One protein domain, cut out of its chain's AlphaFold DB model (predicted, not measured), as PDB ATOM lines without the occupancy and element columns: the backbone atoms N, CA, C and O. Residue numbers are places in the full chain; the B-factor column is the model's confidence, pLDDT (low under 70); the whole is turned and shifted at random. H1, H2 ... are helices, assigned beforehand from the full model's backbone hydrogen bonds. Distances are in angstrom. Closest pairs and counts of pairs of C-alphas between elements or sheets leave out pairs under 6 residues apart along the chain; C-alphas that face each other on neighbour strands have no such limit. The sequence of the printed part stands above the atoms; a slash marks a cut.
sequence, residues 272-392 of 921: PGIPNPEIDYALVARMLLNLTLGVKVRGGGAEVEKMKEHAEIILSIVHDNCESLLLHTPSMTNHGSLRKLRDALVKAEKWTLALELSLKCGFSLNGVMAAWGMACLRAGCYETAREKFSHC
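What this domain is: This is residues 272 to 392 of the 921 residues of the protein "FYVE-type domain-containing protein" of Anopheles maculatus (UniProt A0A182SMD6). Three helical hairpins, H1 with H2, H3 with H4 and H5 with H6, follow one another along an elongated body, their helices nearly aligned; H3 and H4 make the middle, H1 and H6 the two ends. Residues 320 to 334 fold back between H2 and H3. The printed part has 121 residues with six named helices in order H1 to H6, no named strand, and is all helix. It is only just compact, close to loose, with a radius of gyration of the C-alphas of 16.4 A and spans of 52 by 33 by 21 A.

How they stand to each other: Begin at H1, residues 281 to 296, which touches H2, residues 303 to 319, at C-alphas Ala 285 and Ala 311, 5.1 A apart, opposite ways at 25 degrees, a shallow tilt. Residues 313 to 317 of H2 only just touch H4, residues 351 to 360, with 3 pairs of C-alphas within 8 A, closest Ile 313 and Leu 357 at 7.1 A. H3, residues 335 to 347, H4 and H5, residues 366 to 378, form an up-and-down bundle, each running against the one before. Look at C-alphas Arg 342 and Ala 354, 5.3 A apart, for H3 and H4, and Trp 351 and Trp 372, 6.5 A, for H4 and H5. H6, residues 382 to 390, touches H5 at C-alphas Gly 373 and Ala 385, 4.3 A apart. H2 and H3 are apart. In the six helices every O i to N i+4 pair is within hydrogen-bond range.

Where its parts are: Find C-alpha 281 at (-22.273, 41.944, 44.131), where H1 begins and runs 22.3 A. H2 runs 24.6 A, H3 18.3 A, H4 14.2 A, H5 18.0 A and H6 12.1 A, ending at C-alpha 390 at (14.809, 42.203, 38.205).

The domain as a whole: The farthest C-alphas, Arg 298 and Gly 380, are 54.2 A apart. The printed part has no cut; the link from H2 to H3 is long. Look for pLDDT under 70 at residues 272 to 279 and 320 to 336, among others.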
ATOM      1  N   PRO A 272     -17.489  28.886  50.882       55.88
ATOM      2  CA  PRO A 272     -16.250  29.116  50.140       55.88
ATOM      3  C   PRO A 272     -16.409  28.662  48.682       55.88
ATOM      4  O   PRO A 272     -16.697  27.495  48.432       55.88
ATOM      5  N   GLY A 273     -16.237  29.571  47.722       55.56
ATOM      6  CA  GLY A 273     -16.328  29.242  46.296       55.56
ATOM      7  C   GLY A 273     -17.715  29.348  45.659       55.56
ATOM      8  O   GLY A 273     -17.801  29.238  44.438       55.56
ATOM      9  N   ILE A 274     -18.780  29.579  46.439       59.06
ATOM     10  CA  ILE A 274     -20.155  29.681  45.925       59.06
ATOM     11  C   ILE A 274     -20.708  31.084  46.228       59.06
ATOM     12  O   ILE A 274     -21.140  31.346  47.359       59.06
ATOM     13  N   PRO A 275     -20.687  31.997  45.238       62.41
ATOM     14  CA  PRO A 275     -21.386  33.275  45.317       62.41
ATOM     15  C   PRO A 275     -22.893  33.051  45.475       62.41
ATOM     16  O   PRO A 275     -23.439  32.086  44.941       62.41
ATOM     17  N   ASN A 276     -23.574  33.939  46.198       66.00
ATOM     18  CA  ASN A 276     -25.027  33.902  46.291       66.00
ATOM     19  C   ASN A 276     -25.627  34.327  44.933       66.00
ATOM     20  O   ASN A 276     -25.446  35.483  44.548       66.00
ATOM     21  N   PRO A 277     -26.349  33.443  44.215       61.81
ATOM     22  CA  PRO A 277     -26.918  33.770  42.907       61.81
ATOM     23  C   PRO A 277     -28.036  34.822  42.976       61.81
ATOM     24  O   PRO A 277     -28.411  35.384  41.950       61.81
ATOM     25  N   GLU A 278     -28.583  35.097  44.163       61.50
ATOM     26  CA  GLU A 278     -29.636  36.097  44.362       61.50
ATOM     27  C   GLU A 278     -29.096  37.521  44.563       61.50
ATOM     28  O   GLU A 278     -29.876  38.479  44.581       61.50
ATOM     29  N   ILE A 279     -27.775  37.678  44.723       69.31
ATOM     30  CA  ILE A 279     -27.129  38.956  45.033       69.31
ATOM     31  C   ILE A 279     -26.281  39.417  43.849       69.31
ATOM     32  O   ILE A 279     -25.335  38.754  43.440       69.31
ATOM     33  N   ASP A 280     -26.572  40.618  43.353       73.38
ATOM     34  CA  ASP A 280     -25.673  41.335  42.450       73.38
ATOM     35  C   ASP A 280     -24.593  42.051  43.283       73.38
ATOM     36  O   ASP A 280     -24.819  43.123  43.859       73.38
ATOM     37  N   TYR A 281     -23.414  41.430  43.370       74.56
ATOM     38  CA  TYR A 281     -22.273  41.944  44.131       74.56
ATOM     39  C   TYR A 281     -21.798  43.315  43.624       74.56
ATOM     40  O   TYR A 281     -21.396  44.156  44.433       74.56
ATOM     41  N   ALA A 282     -21.887  43.588  42.316       75.00
ATOM     42  CA  ALA A 282     -21.511  44.884  41.751       75.00
ATOM     43  C   ALA A 282     -22.484  45.985  42.184       75.00
ATOM     44  O   ALA A 282     -22.058  47.087  42.547       75.00
ATOM     45  N   LEU A 283     -23.789  45.699  42.173       78.81
ATOM     46  CA  LEU A 283     -24.810  46.639  42.625       78.81
ATOM     47  C   LEU A 283     -24.653  46.948  44.116       78.81
ATOM     48  O   LEU A 283     -24.593  48.119  44.493       78.81
ATOM     49  N   VAL A 284     -24.519  45.921  44.960       78.56
ATOM     50  CA  VAL A 284     -24.379  46.096  46.414       78.56
ATOM     51  C   VAL A 284     -23.090  46.845  46.763       78.56
ATOM     52  O   VAL A 284     -23.127  47.764  47.581       78.56
ATOM     53  N   ALA A 285     -21.964  46.546  46.108       79.25
ATOM     54  CA  ALA A 285     -20.708  47.257  46.347       79.25
ATOM     55  C   ALA A 285     -20.763  48.729  45.882       79.25
ATOM     56  O   ALA A 285     -20.262  49.615  46.575       79.25
ATOM     57  N   ARG A 286     -21.449  49.035  44.768       81.88
ATOM     58  CA  ARG A 286     -21.722  50.428  44.351       81.88
ATOM     59  C   ARG A 286     -22.645  51.151  45.326       81.88
ATOM     60  O   ARG A 286     -22.452  52.340  45.582       81.88
ATOM     61  N   MET A 287     -23.655  50.471  45.863       82.38
ATOM     62  CA  MET A 287     -24.531  51.044  46.885       82.38
ATOM     63  C   MET A 287     -23.745  51.370  48.158       82.38
ATOM     64  O   MET A 287     -23.867  52.479  48.677       82.38
ATOM     65  N   LEU A 288     -22.891  50.444  48.601       83.94
ATOM     66  CA  LEU A 288     -22.006  50.627  49.746       83.94
ATOM     67  C   LEU A 288     -21.073  51.831  49.542       83.94
ATOM     68  O   LEU A 288     -21.053  52.716  50.391       83.94
ATOM     69  N   LEU A 289     -20.410  51.939  48.382       83.88
ATOM     70  CA  LEU A 289     -19.527  53.065  48.045       83.88
ATOM     71  C   LEU A 289     -20.249  54.426  48.113       83.88
ATOM     72  O   LEU A 289     -19.732  55.395  48.675       83.88
ATOM     73  N   ASN A 290     -21.471  54.501  47.577       84.81
ATOM     74  CA  ASN A 290     -22.274  55.726  47.598       84.81
ATOM     75  C   ASN A 290     -22.715  56.115  49.018       84.81
ATOM     76  O   ASN A 290     -22.684  57.295  49.374       84.81
ATOM     77  N   LEU A 291     -23.093  55.142  49.849       83.56
ATOM     78  CA  LEU A 291     -23.475  55.403  51.236       83.56
ATOM     79  C   LEU A 291     -22.264  55.778  52.098       83.56
ATOM     80  O   LEU A 291     -22.360  56.725  52.874       83.56
ATOM     81  N   THR A 292     -21.101  55.142  51.905       82.69
ATOM     82  CA  THR A 292     -19.857  55.519  52.602       82.69
ATOM     83  C   THR A 292     -19.432  56.952  52.278       82.69
ATOM     84  O   THR A 292     -19.021  57.689  53.173       82.69
ATOM     85  N   LEU A 293     -19.607  57.403  51.028       82.75
ATOM     86  CA  LEU A 293     -19.393  58.807  50.658       82.75
ATOM     87  C   LEU A 293     -20.383  59.732  51.381       82.75
ATOM     88  O   LEU A 293     -19.985  60.771  51.908       82.75
ATOM     89  N   GLY A 294     -21.655  59.331  51.471       78.69
ATOM     90  CA  GLY A 294     -22.688  60.056  52.214       78.69
ATOM     91  C   GLY A 294     -22.391  60.197  53.713       78.69
ATOM     92  O   GLY A 294     -22.645  61.264  54.279       78.69
ATOM     93  N   VAL A 295     -21.815  59.166  54.338       82.25
ATOM     94  CA  VAL A 295     -21.351  59.188  55.737       82.25
ATOM     95  C   VAL A 295     -20.138  60.110  55.898       82.25
ATOM     96  O   VAL A 295     -20.092  60.914  56.829       82.25
ATOM     97  N   LYS A 296     -19.169  60.047  54.977       79.69
ATOM     98  CA  LYS A 296     -17.945  60.864  55.029       79.69
ATOM     99  C   LYS A 296     -18.231  62.364  54.964       79.69
ATOM    100  O   LYS A 296     -17.662  63.129  55.736       79.69
ATOM    101  N   VAL A 297     -19.152  62.783  54.093       80.19
ATOM    102  CA  VAL A 297     -19.595  64.190  53.982       80.19
ATOM    103  C   VAL A 297     -20.207  64.708  55.295       80.19
ATOM    104  O   VAL A 297     -20.214  65.910  55.535       80.19
ATOM    105  N   ARG A 298     -20.683  63.808  56.164       75.56
ATOM    106  CA  ARG A 298     -21.344  64.111  57.442       75.56
ATOM    107  C   ARG A 298     -20.457  63.844  58.668       75.56
ATOM    108  O   ARG A 298     -20.982  63.746  59.768       75.56
ATOM    109  N   GLY A 299     -19.136  63.728  58.492       67.31
ATOM    110  CA  GLY A 299     -18.174  63.648  59.604       67.31
ATOM    111  C   GLY A 299     -17.830  62.239  60.106       67.31
ATOM    112  O   GLY A 299     -17.307  62.102  61.207       67.31
ATOM    113  N   GLY A 300     -18.102  61.186  59.327       65.38
ATOM    114  CA  GLY A 300     -17.780  59.804  59.714       65.38
ATOM    115  C   GLY A 300     -16.284  59.514  59.920       65.38
ATOM    116  O   GLY A 300     -15.430  60.055  59.220       65.38
ATOM    117  N   GLY A 301     -15.981  58.625  60.876       70.56
ATOM    118  CA  GLY A 301     -14.622  58.233  61.276       70.56
ATOM    119  C   GLY A 301     -13.905  57.236  60.346       70.56
ATOM    120  O   GLY A 301     -14.378  56.894  59.264       70.56
ATOM    121  N   ALA A 302     -12.749  56.728  60.794       67.75
ATOM    122  CA  ALA A 302     -11.821  55.891  60.011       67.75
ATOM    123  C   ALA A 302     -12.382  54.533  59.530       67.75
ATOM    124  O   ALA A 302     -11.815  53.913  58.631       67.75
ATOM    125  N   GLU A 303     -13.485  54.054  60.107       70.56
ATOM    126  CA  GLU A 303     -14.144  52.803  59.697       70.56
ATOM    127  C   GLU A 303     -14.746  52.898  58.286       70.56
ATOM    128  O   GLU A 303     -14.737  51.918  57.543       70.56
ATOM    129  N   VAL A 304     -15.166  54.097  57.869       75.94
ATOM    130  CA  VAL A 304     -15.762  54.356  56.549       75.94
ATOM    131  C   VAL A 304     -14.753  54.149  55.419       75.94
ATOM    132  O   VAL A 304     -15.105  53.603  54.374       75.94
ATOM    133  N   GLU A 305     -13.493  54.543  55.625       75.81
ATOM    134  CA  GLU A 305     -12.431  54.333  54.629       75.81
ATOM    135  C   GLU A 305     -12.138  52.842  54.439       75.81
ATOM    136  O   GLU A 305     -12.001  52.390  53.307       75.81
ATOM    137  N   LYS A 306     -12.165  52.044  55.515       73.56
ATOM    138  CA  LYS A 306     -11.983  50.585  55.427       73.56
ATOM    139  C   LYS A 306     -13.113  49.910  54.649       73.56
ATOM    140  O   LYS A 306     -12.859  49.036  53.824       73.56
ATOM    141  N   MET A 307     -14.361  50.320  54.883       75.19
ATOM    142  CA  MET A 307     -15.524  49.798  54.147       75.19
ATOM    143  C   MET A 307     -15.485  50.200  52.670       75.19
ATOM    144  O   MET A 307     -15.846  49.411  51.797       75.19
ATOM    145  N   LYS A 308     -15.011  51.415  52.383       78.50
ATOM    146  CA  LYS A 308     -14.792  51.899  51.022       78.50
ATOM    147  C   LYS A 308     -13.713  51.082  50.301       78.50
ATOM    148  O   LYS A 308     -13.963  50.611  49.194       78.50
ATOM    149  N   GLU A 309     -12.550  50.882  50.918       76.38
ATOM    150  CA  GLU A 309     -11.471  50.044  50.374       76.38
ATOM    151  C   GLU A 309     -11.963  48.619  50.091       76.38
ATOM    152  O   GLU A 309     -11.708  48.066  49.021       76.38
ATOM    153  N   HIS A 310     -12.739  48.046  51.017       75.88
ATOM    154  CA  HIS A 310     -13.348  46.730  50.855       75.88
ATOM    155  C   HIS A 310     -14.310  46.678  49.654       75.88
ATOM    156  O   HIS A 310     -14.216  45.765  48.831       75.88
ATOM    157  N   ALA A 311     -15.185  47.678  49.502       76.25
ATOM    158  CA  ALA A 311     -16.106  47.775  48.371       76.25
ATOM    159  C   ALA A 311     -15.370  47.910  47.026       76.25
ATOM    160  O   ALA A 311     -15.762  47.281  46.044       76.25
ATOM    161  N   GLU A 312     -14.286  48.690  46.973       79.62
ATOM    162  CA  GLU A 312     -13.461  48.829  45.768       79.62
ATOM    163  C   GLU A 312     -12.757  47.522  45.385       79.62
ATOM    164  O   GLU A 312     -12.717  47.180  44.206       79.62
ATOM    165  N   ILE A 313     -12.224  46.779  46.361       76.94
ATOM    166  CA  ILE A 313     -11.585  45.476  46.119       76.94
ATOM    167  C   ILE A 313     -12.603  44.482  45.550       76.94
ATOM    168  O   ILE A 313     -12.310  43.799  44.569       76.94
ATOM    169  N   ILE A 314     -13.809  44.423  46.125       75.31
ATOM    170  CA  ILE A 314     -14.886  43.560  45.622       75.31
ATOM    171  C   ILE A 314     -15.280  43.963  44.200       75.31
ATOM    172  O   ILE A 314     -15.419  43.095  43.346       75.31
ATOM    173  N   LEU A 315     -15.406  45.261  43.913       76.31
ATOM    174  CA  LEU A 315     -15.720  45.736  42.564       76.31
ATOM    175  C   LEU A 315     -14.663  45.321  41.537       76.31
ATOM    176  O   LEU A 315     -15.037  44.875  40.454       76.31
ATOM    177  N   SER A 316     -13.373  45.416  41.871       75.12
ATOM    178  CA  SER A 316     -12.294  44.942  40.993       75.12
ATOM    179  C   SER A 316     -12.364  43.425  40.756       75.12
ATOM    180  O   SER A 316     -12.183  42.968  39.632       75.12
ATOM    181  N   ILE A 317     -12.690  42.632  41.784       74.38
ATOM    182  CA  ILE A 317     -12.845  41.169  41.667       74.38
ATOM    183  C   ILE A 317     -14.046  40.793  40.793       74.38
ATOM    184  O   ILE A 317     -13.950  39.878  39.973       74.38
ATOM    185  N   VAL A 318     -15.170  41.492  40.963       73.06
ATOM    186  CA  VAL A 318     -16.402  41.265  40.194       73.06
ATOM    187  C   VAL A 318     -16.208  41.671  38.731       73.06
ATOM    188  O   VAL A 318     -16.609  40.932  37.839       73.06
ATOM    189  N   HIS A 319     -15.528  42.791  38.466       74.50
ATOM    190  CA  HIS A 319     -15.208  43.230  37.104       74.50
ATOM    191  C   HIS A 319     -14.406  42.179  36.318       74.50
ATOM    192  O   HIS A 319     -14.664  41.954  35.137       74.50
ATOM    193  N   ASP A 320     -13.484  41.483  36.988       67.50
ATOM    194  CA  ASP A 320     -12.649  40.440  36.386       67.50
ATOM    195  C   ASP A 320     -13.288  39.031  36.443       67.50
ATOM    196  O   ASP A 320     -12.604  38.027  36.210       67.50
ATOM    197  N   ASN A 321     -14.597  38.938  36.737       67.56
ATOM    198  CA  ASN A 321     -15.392  37.704  36.858       67.56
ATOM    199  C   ASN A 321     -14.819  36.680  37.862       67.56
ATOM    200  O   ASN A 321     -14.889  35.467  37.650       67.56
ATOM    201  N   CYS A 322     -14.231  37.152  38.963       62.38
ATOM    202  CA  CYS A 322     -13.557  36.324  39.972       62.38
ATOM    203  C   CYS A 322     -14.382  36.147  41.262       62.38
ATOM    204  O   CYS A 322     -13.829  35.980  42.348       62.38
ATOM    205  N   GLU A 323     -15.711  36.166  41.155       67.19
ATOM    206  CA  GLU A 323     -16.651  36.124  42.290       67.19
ATOM    207  C   GLU A 323     -16.486  34.866  43.162       67.19
ATOM    208  O   GLU A 323     -16.654  34.913  44.380       67.19
ATOM    209  N   SER A 324     -16.071  33.748  42.561       62.53
ATOM    210  CA  SER A 324     -15.787  32.481  43.248       62.53
ATOM    211  C   SER A 324     -14.567  32.532  44.177       62.53
ATOM    212  O   SER A 324     -14.401  31.654  45.020       62.53
ATOM    213  N   LEU A 325     -13.708  33.550  44.065       62.16
ATOM    214  CA  LEU A 325     -12.512  33.705  44.900       62.16
ATOM    215  C   LEU A 325     -12.761  34.552  46.160       62.16
ATOM    216  O   LEU A 325     -11.847  34.729  46.970       62.16
ATOM    217  N   LEU A 326     -13.986  35.058  46.354       67.19
ATOM    218  CA  LEU A 326     -14.368  35.795  47.559       67.19
ATOM    219  C   LEU A 326     -14.297  34.886  48.801       67.19
ATOM    220  O   LEU A 326     -14.794  33.759  48.816       67.19
ATOM    221  N   LEU A 327     -13.658  35.379  49.868       60.97
ATOM    222  CA  LEU A 327     -13.464  34.625  51.110       60.97
ATOM    223  C   LEU A 327     -14.659  34.787  52.060       60.97
ATOM    224  O   LEU A 327     -15.164  35.885  52.260       60.97
ATOM    225  N   HIS A 328     -15.034  33.700  52.736       53.94
ATOM    226  CA  HIS A 328     -16.160  33.617  53.680       53.94
ATOM    227  C   HIS A 328     -15.904  34.281  55.060       53.94
ATOM    228  O   HIS A 328     -16.728  34.195  55.965       53.94
ATOM    229  N   THR A 329     -14.743  34.907  55.291       50.91
ATOM    230  CA  THR A 329     -14.376  35.387  56.639       50.91
ATOM    231  C   THR A 329     -15.166  36.627  57.082       50.91
ATOM    232  O   THR A 329     -15.370  37.528  56.271       50.91
ATOM    233  N   PRO A 330     -15.527  36.736  58.380       48.59
ATOM    234  CA  PRO A 330     -16.497  37.710  58.903       48.59
ATOM    235  C   PRO A 330     -16.035  39.170  58.850       48.59
ATOM    236  O   PRO A 330     -16.858  40.069  59.004       48.59
ATOM    237  N   SER A 331     -14.742  39.407  58.619       51.41
ATOM    238  CA  SER A 331     -14.208  40.737  58.370       51.41
ATOM    239  C   SER A 331     -13.020  40.684  57.410       51.41
ATOM    240  O   SER A 331     -11.957  40.150  57.742       51.41
ATOM    241  N   MET A 332     -13.181  41.267  56.221       53.50
ATOM    242  CA  MET A 332     -12.074  41.539  55.296       53.50
ATOM    243  C   MET A 332     -11.196  42.710  55.768       53.50
ATOM    244  O   MET A 332     -10.192  43.013  55.133       53.50
ATOM    245  N   THR A 333     -11.492  43.317  56.927       54.72
ATOM    246  CA  THR A 333     -10.622  44.329  57.554       54.72
ATOM    247  C   THR A 333      -9.343  43.736  58.147       54.72
ATOM    248  O   THR A 333      -8.450  44.472  58.563       54.72
ATOM    249  N   ASN A 334      -9.243  42.406  58.236       62.59
ATOM    250  CA  ASN A 334      -8.042  41.737  58.703       62.59
ATOM    251  C   ASN A 334      -7.068  41.562  57.535       62.59
ATOM    252  O   ASN A 334      -7.320  40.777  56.620       62.59
ATOM    253  N   HIS A 335      -5.898  42.206  57.618       65.62
ATOM    254  CA  HIS A 335      -4.798  42.052  56.651       65.62
ATOM    255  C   HIS A 335      -4.442  40.577  56.347       65.62
ATOM    256  O   HIS A 335      -3.912  40.277  55.279       65.62
ATOM    257  N   GLY A 336      -4.752  39.638  57.251       68.38
ATOM    258  CA  GLY A 336      -4.604  38.197  57.025       68.38
ATOM    259  C   GLY A 336      -5.570  37.603  55.989       68.38
ATOM    260  O   GLY A 336      -5.156  36.751  55.205       68.38
ATOM    261  N   SER A 337      -6.828  38.054  55.935       71.06
ATOM    262  CA  SER A 337      -7.804  37.603  54.929       71.06
ATOM    263  C   SER A 337      -7.481  38.175  53.550       71.06
ATOM    264  O   SER A 337      -7.474  37.436  52.570       71.06
ATOM    265  N   LEU A 338      -7.078  39.448  53.479       72.81
ATOM    266  CA  LEU A 338      -6.622  40.077  52.233       72.81
ATOM    267  C   LEU A 338      -5.353  39.414  51.676       72.81
ATOM    268  O   LEU A 338      -5.208  39.269  50.464       72.81
ATOM    269  N   ARG A 339      -4.461  38.922  52.546       76.44
ATOM    270  CA  ARG A 339      -3.300  38.122  52.125       76.44
ATOM    271  C   ARG A 339      -3.711  36.769  51.541       76.44
ATOM    272  O   ARG A 339      -3.195  36.393  50.499       76.44
ATOM    273  N   LYS A 340      -4.672  36.069  52.158       77.75
ATOM    274  CA  LYS A 340      -5.223  34.811  51.614       77.75
ATOM    275  C   LYS A 340      -5.906  35.023  50.264       77.75
ATOM    276  O   LYS A 340      -5.763  34.186  49.381       77.75
ATOM    277  N   LEU A 341      -6.610  36.143  50.102       77.56
ATOM    278  CA  LEU A 341      -7.247  36.528  48.846       77.56
ATOM    279  C   LEU A 341      -6.198  36.814  47.770       77.56
ATOM    280  O   LEU A 341      -6.282  36.262  46.680       77.56
ATOM    281  N   ARG A 342      -5.158  37.590  48.096       80.75
ATOM    282  CA  ARG A 342      -3.999  37.794  47.215       80.75
ATOM    283  C   ARG A 342      -3.383  36.463  46.792       80.75
ATOM    284  O   ARG A 342      -3.133  36.259  45.612       80.75
ATOM    285  N   ASP A 343      -3.153  35.552  47.734       80.31
ATOM    286  CA  ASP A 343      -2.540  34.255  47.443       80.31
ATOM    287  C   ASP A 343      -3.467  33.365  46.589       80.31
ATOM    288  O   ASP A 343      -2.988  32.604  45.750       80.31
ATOM    289  N   ALA A 344      -4.789  33.480  46.746       78.44
ATOM    290  CA  ALA A 344      -5.769  32.827  45.878       78.44
ATOM    291  C   ALA A 344      -5.781  33.427  44.460       78.44
ATOM    292  O   ALA A 344      -5.817  32.675  43.490       78.44
ATOM    293  N   LEU A 345      -5.671  34.754  44.327       78.06
ATOM    294  CA  LEU A 345      -5.543  35.444  43.036       78.06
ATOM    295  C   LEU A 345      -4.249  35.063  42.307       78.06
ATOM    296  O   LEU A 345      -4.267  34.818  41.105       78.06
ATOM    297  N   VAL A 346      -3.143  34.952  43.046       81.12
ATOM    298  CA  VAL A 346      -1.849  34.448  42.555       81.12
ATOM    299  C   VAL A 346      -1.988  33.007  42.054       81.12
ATOM    300  O   VAL A 346      -1.510  32.694  40.970       81.12
ATOM    301  N   LYS A 347      -2.685  32.132  42.792       78.06
ATOM    302  CA  LYS A 347      -2.957  30.748  42.354       78.06
ATOM    303  C   LYS A 347      -3.875  30.665  41.133       78.06
ATOM    304  O   LYS A 347      -3.750  29.727  40.359       78.06
ATOM    305  N   ALA A 348      -4.783  31.625  40.975       73.56
ATOM    306  CA  ALA A 348      -5.674  31.741  39.824       73.56
ATOM    307  C   ALA A 348      -5.038  32.490  38.633       73.56
ATOM    308  O   ALA A 348      -5.734  32.798  37.669       73.56
ATOM    309  N   GLU A 349      -3.741  32.816  38.713       77.12
ATOM    310  CA  GLU A 349      -2.970  33.525  37.681       77.12
ATOM    311  C   GLU A 349      -3.524  34.919  37.316       77.12
ATOM    312  O   GLU A 349      -3.284  35.457  36.234       77.12
ATOM    313  N   LYS A 350      -4.252  35.556  38.241       78.75
ATOM    314  CA  LYS A 350      -4.773  36.926  38.101       78.75
ATOM    315  C   LYS A 350      -3.767  37.939  38.655       78.75
ATOM    316  O   LYS A 350      -3.995  38.590  39.675       78.75
ATOM    317  N   TRP A 351      -2.617  38.044  37.985       81.81
ATOM    318  CA  TRP A 351      -1.440  38.786  38.463       81.81
ATOM    319  C   TRP A 351      -1.668  40.293  38.629       81.81
ATOM    320  O   TRP A 351      -1.244  40.867  39.630       81.81
ATOM    321  N   THR A 352      -2.350  40.934  37.676       80.81
ATOM    322  CA  THR A 352      -2.640  42.380  37.691       80.81
ATOM    323  C   THR A 352      -3.488  42.763  38.899       80.81
ATOM    324  O   THR A 352      -3.108  43.643  39.666       80.81
ATOM    325  N   LEU A 353      -4.564  42.015  39.140       76.94
ATOM    326  CA  LEU A 353      -5.450  42.208  40.282       76.94
ATOM    327  C   LEU A 353      -4.741  41.918  41.617       76.94
ATOM    328  O   LEU A 353      -4.910  42.651  42.592       76.94
ATOM    329  N   ALA A 354      -3.886  40.892  41.669       80.56
ATOM    330  CA  ALA A 354      -3.068  40.604  42.848       80.56
ATOM    331  C   ALA A 354      -2.047  41.721  43.155       80.56
ATOM    332  O   ALA A 354      -1.758  41.983  44.329       80.56
ATOM    333  N   LEU A 355      -1.509  42.388  42.126       83.00
ATOM    334  CA  LEU A 355      -0.628  43.549  42.274       83.00
ATOM    335  C   LEU A 355      -1.390  44.788  42.736       83.00
ATOM    336  O   LEU A 355      -0.936  45.440  43.672       83.00
ATOM    337  N   GLU A 356      -2.551  45.083  42.150       80.12
ATOM    338  CA  GLU A 356      -3.415  46.184  42.590       80.12
ATOM    339  C   GLU A 356      -3.829  46.020  44.054       80.12
ATOM    340  O   GLU A 356      -3.704  46.955  44.845       80.12
ATOM    341  N   LEU A 357      -4.228  44.807  44.450       80.62
ATOM    342  CA  LEU A 357      -4.534  44.478  45.840       80.62
ATOM    343  C   LEU A 357      -3.314  44.682  46.749       80.62
ATOM    344  O   LEU A 357      -3.439  45.227  47.844       80.62
ATOM    345  N   SER A 358      -2.126  44.268  46.299       82.31
ATOM    346  CA  SER A 358      -0.888  44.427  47.071       82.31
ATOM    347  C   SER A 358      -0.476  45.894  47.215       82.31
ATOM    348  O   SER A 358      -0.053  46.284  48.297       82.31
ATOM    349  N   LEU A 359      -0.657  46.710  46.173       82.38
ATOM    350  CA  LEU A 359      -0.408  48.153  46.195       82.38
ATOM    351  C   LEU A 359      -1.385  48.878  47.125       82.38
ATOM    352  O   LEU A 359      -0.945  49.649  47.975       82.38
ATOM    353  N   LYS A 360      -2.689  48.591  47.015       75.69
ATOM    354  CA  LYS A 360      -3.724  49.196  47.871       75.69
ATOM    355  C   LYS A 360      -3.551  48.820  49.347       75.69
ATOM    356  O   LYS A 360      -3.736  49.663  50.213       75.69
ATOM    357  N   CYS A 361      -3.151  47.580  49.639       74.06
ATOM    358  CA  CYS A 361      -3.002  47.085  51.015       74.06
ATOM    359  C   CYS A 361      -1.587  47.253  51.605       74.06
ATOM    360  O   CYS A 361      -1.351  46.818  52.735       74.06
ATOM    361  N   GLY A 362      -0.629  47.802  50.848       73.94
ATOM    362  CA  GLY A 362       0.767  47.951  51.278       73.94
ATOM    363  C   GLY A 362       1.526  46.627  51.469       73.94
ATOM    364  O   GLY A 362       2.443  46.547  52.286       73.94
ATOM    365  N   PHE A 363       1.144  45.559  50.762       81.00
ATOM    366  CA  PHE A 363       1.852  44.277  50.810       81.00
ATOM    367  C   PHE A 363       3.104  44.279  49.927       81.00
ATOM    368  O   PHE A 363       3.200  45.008  48.943       81.00
ATOM    369  N   SER A 364       4.065  43.405  50.244       79.81
ATOM    370  CA  SER A 364       5.262  43.241  49.420       79.81
ATOM    371  C   SER A 364       4.910  42.735  48.016       79.81
ATOM    372  O   SER A 364       4.263  41.698  47.851       79.81
ATOM    373  N   LEU A 365       5.384  43.457  46.998       84.19
ATOM    374  CA  LEU A 365       5.170  43.108  45.592       84.19
ATOM    375  C   LEU A 365       6.022  41.908  45.157       84.19
ATOM    376  O   LEU A 365       5.640  41.184  44.241       84.19
ATOM    377  N   ASN A 366       7.144  41.662  45.844       83.12
ATOM    378  CA  ASN A 366       8.125  40.635  45.483       83.12
ATOM    379  C   ASN A 366       7.508  39.233  45.391       83.12
ATOM    380  O   ASN A 366       7.870  38.472  44.506       83.12
ATOM    381  N   GLY A 367       6.554  38.889  46.266       81.25
ATOM    382  CA  GLY A 367       5.904  37.573  46.229       81.25
ATOM    383  C   GLY A 367       5.036  37.366  44.983       81.25
ATOM    384  O   GLY A 367       5.072  36.299  44.376       81.25
ATOM    385  N   VAL A 368       4.297  38.402  44.571       83.75
ATOM    386  CA  VAL A 368       3.440  38.359  43.374       83.75
ATOM    387  C   VAL A 368       4.291  38.406  42.105       83.75
ATOM    388  O   VAL A 368       4.067  37.619  41.193       83.75
ATOM    389  N   MET A 369       5.308  39.273  42.068       83.94
ATOM    390  CA  MET A 369       6.236  39.384  40.937       83.94
ATOM    391  C   MET A 369       7.073  38.113  40.742       83.94
ATOM    392  O   MET A 369       7.272  37.700  39.603       83.94
ATOM    393  N   ALA A 370       7.512  37.452  41.817       84.62
ATOM    394  CA  ALA A 370       8.229  36.180  41.728       84.62
ATOM    395  C   ALA A 370       7.332  35.052  41.195       84.62
ATOM    396  O   ALA A 370       7.760  34.291  40.331       84.62
ATOM    397  N   ALA A 371       6.080  34.968  41.661       81.44
ATOM    398  CA  ALA A 371       5.118  33.988  41.160       81.44
ATOM    399  C   ALA A 371       4.757  34.238  39.685       81.44
ATOM    400  O   ALA A 371       4.720  33.295  38.897       81.44
ATOM    401  N   TRP A 372       4.586  35.507  39.297       81.31
ATOM    402  CA  TRP A 372       4.364  35.897  37.905       81.31
ATOM    403  C   TRP A 372       5.582  35.564  37.031       81.31
ATOM    404  O   TRP A 372       5.440  34.899  36.008       81.31
ATOM    405  N   GLY A 373       6.792  35.933  37.461       81.50
ATOM    406  CA  GLY A 373       8.033  35.587  36.766       81.50
ATOM    407  C   GLY A 373       8.213  34.075  36.608       81.50
ATOM    408  O   GLY A 373       8.587  33.611  35.535       81.50
ATOM    409  N   MET A 374       7.873  33.289  37.635       78.69
ATOM    410  CA  MET A 374       7.918  31.825  37.604       78.69
ATOM    411  C   MET A 374       6.906  31.226  36.617       78.69
ATOM    412  O   MET A 374       7.233  30.283  35.898       78.69
ATOM    413  N   ALA A 375       5.692  31.777  36.548       76.44
ATOM    414  CA  ALA A 375       4.695  31.376  35.558       76.44
ATOM    415  C   ALA A 375       5.156  31.718  34.130       76.44
ATOM    416  O   ALA A 375       5.106  30.856  33.254       76.44
ATOM    417  N   CYS A 376       5.701  32.920  33.912       75.38
ATOM    418  CA  CYS A 376       6.290  33.319  32.628       75.38
ATOM    419  C   CYS A 376       7.455  32.411  32.218       75.38
ATOM    420  O   CYS A 376       7.541  32.009  31.060       75.38
ATOM    421  N   LEU A 377       8.321  32.045  33.164       76.12
ATOM    422  CA  LEU A 377       9.441  31.132  32.939       76.12
ATOM    423  C   LEU A 377       8.948  29.737  32.521       76.12
ATOM    424  O   LEU A 377       9.454  29.169  31.556       76.12
ATOM    425  N   ARG A 378       7.914  29.208  33.192       74.62
ATOM    426  CA  ARG A 378       7.262  27.937  32.823       74.62
ATOM    427  C   ARG A 378       6.567  27.998  31.465       74.62
ATOM    428  O   ARG A 378       6.553  27.004  30.747       74.62
ATOM    429  N   ALA A 379       6.033  29.162  31.108       67.06
ATOM    430  CA  ALA A 379       5.424  29.434  29.812       67.06
ATOM    431  C   ALA A 379       6.445  29.737  28.698       67.06
ATOM    432  O   ALA A 379       6.033  29.958  27.561       67.06
ATOM    433  N   GLY A 380       7.753  29.754  28.991       66.50
ATOM    434  CA  GLY A 380       8.822  30.028  28.024       66.50
ATOM    435  C   GLY A 380       8.989  31.503  27.635       66.50
ATOM    436  O   GLY A 380       9.716  31.797  26.696       66.50
ATOM    437  N   CYS A 381       8.341  32.439  28.338       73.88
ATOM    438  CA  CYS A 381       8.427  33.881  28.087       73.88
ATOM    439  C   CYS A 381       9.595  34.510  28.864       73.88
ATOM    440  O   CYS A 381       9.389  35.224  29.854       73.88
ATOM    441  N   TYR A 382      10.825  34.237  28.432       76.94
ATOM    442  CA  TYR A 382      12.031  34.562  29.201       76.94
ATOM    443  C   TYR A 382      12.256  36.065  29.421       76.94
ATOM    444  O   TYR A 382      12.618  36.457  30.524       76.94
ATOM    445  N   GLU A 383      11.972  36.920  28.436       74.19
ATOM    446  CA  GLU A 383      12.156  38.379  28.556       74.19
ATOM    447  C   GLU A 383      11.280  38.973  29.664       74.19
ATOM    448  O   GLU A 383      11.770  39.629  30.583       74.19
ATOM    449  N   THR A 384       9.984  38.644  29.645       75.75
ATOM    450  CA  THR A 384       9.051  39.088  30.689       75.75
ATOM    451  C   THR A 384       9.431  38.533  32.062       75.75
ATOM    452  O   THR A 384       9.298  39.228  33.067       75.75
ATOM    453  N   ALA A 385       9.955  37.302  32.121       79.25
ATOM    454  CA  ALA A 385      10.438  36.712  33.362       79.25
ATOM    455  C   ALA A 385      11.663  37.471  33.905       79.25
ATOM    456  O   ALA A 385      11.678  37.814  35.088       79.25
ATOM    457  N   ARG A 386      12.641  37.818  33.050       82.69
ATOM    458  CA  ARG A 386      13.828  38.613  33.420       82.69
ATOM    459  C   ARG A 386      13.429  39.965  34.009       82.69
ATOM    460  O   ARG A 386      13.923  40.329  35.077       82.69
ATOM    461  N   GLU A 387      12.485  40.665  33.378       81.69
ATOM    462  CA  GLU A 387      11.939  41.921  33.903       81.69
ATOM    463  C   GLU A 387      11.314  41.732  35.290       81.69
ATOM    464  O   GLU A 387      11.659  42.456  36.225       81.69
ATOM    465  N   LYS A 388      10.437  40.735  35.475       82.50
ATOM    466  CA  LYS A 388       9.782  40.508  36.778       82.50
ATOM    467  C   LYS A 388      10.775  40.101  37.869       82.50
ATOM    468  O   LYS A 388      10.656  40.572  39.002       82.50
ATOM    469  N   PHE A 389      11.782  39.292  37.544       84.19
ATOM    470  CA  PHE A 389      12.821  38.903  38.499       84.19
ATOM    471  C   PHE A 389      13.774  40.049  38.849       84.19
ATOM    472  O   PHE A 389      14.224  40.108  39.994       84.19
ATOM    473  N   SER A 390      14.002  41.002  37.937       82.25
ATOM    474  CA  SER A 390      14.809  42.203  38.205       82.25
ATOM    475  C   SER A 390      14.226  43.088  39.310       82.25
ATOM    476  O   SER A 390      14.966  43.713  40.065       82.25
ATOM    477  N   HIS A 391      12.901  43.076  39.477       80.31
ATOM    478  CA  HIS A 391      12.231  43.759  40.584       80.31
ATOM    479  C   HIS A 391      12.320  42.990  41.912       80.31
ATOM    480  O   HIS A 391      12.130  43.580  42.974       80.31
ATOM    481  N   CYS A 392      12.586  41.681  41.870       81.31
ATOM    482  CA  CYS A 392      12.604  40.819  43.055       81.31
ATOM    483  C   CYS A 392      14.009  40.622  43.634       81.31
ATOM    484  O   CYS A 392      14.142  40.384  44.837       81.31
TER     485      CYS A 392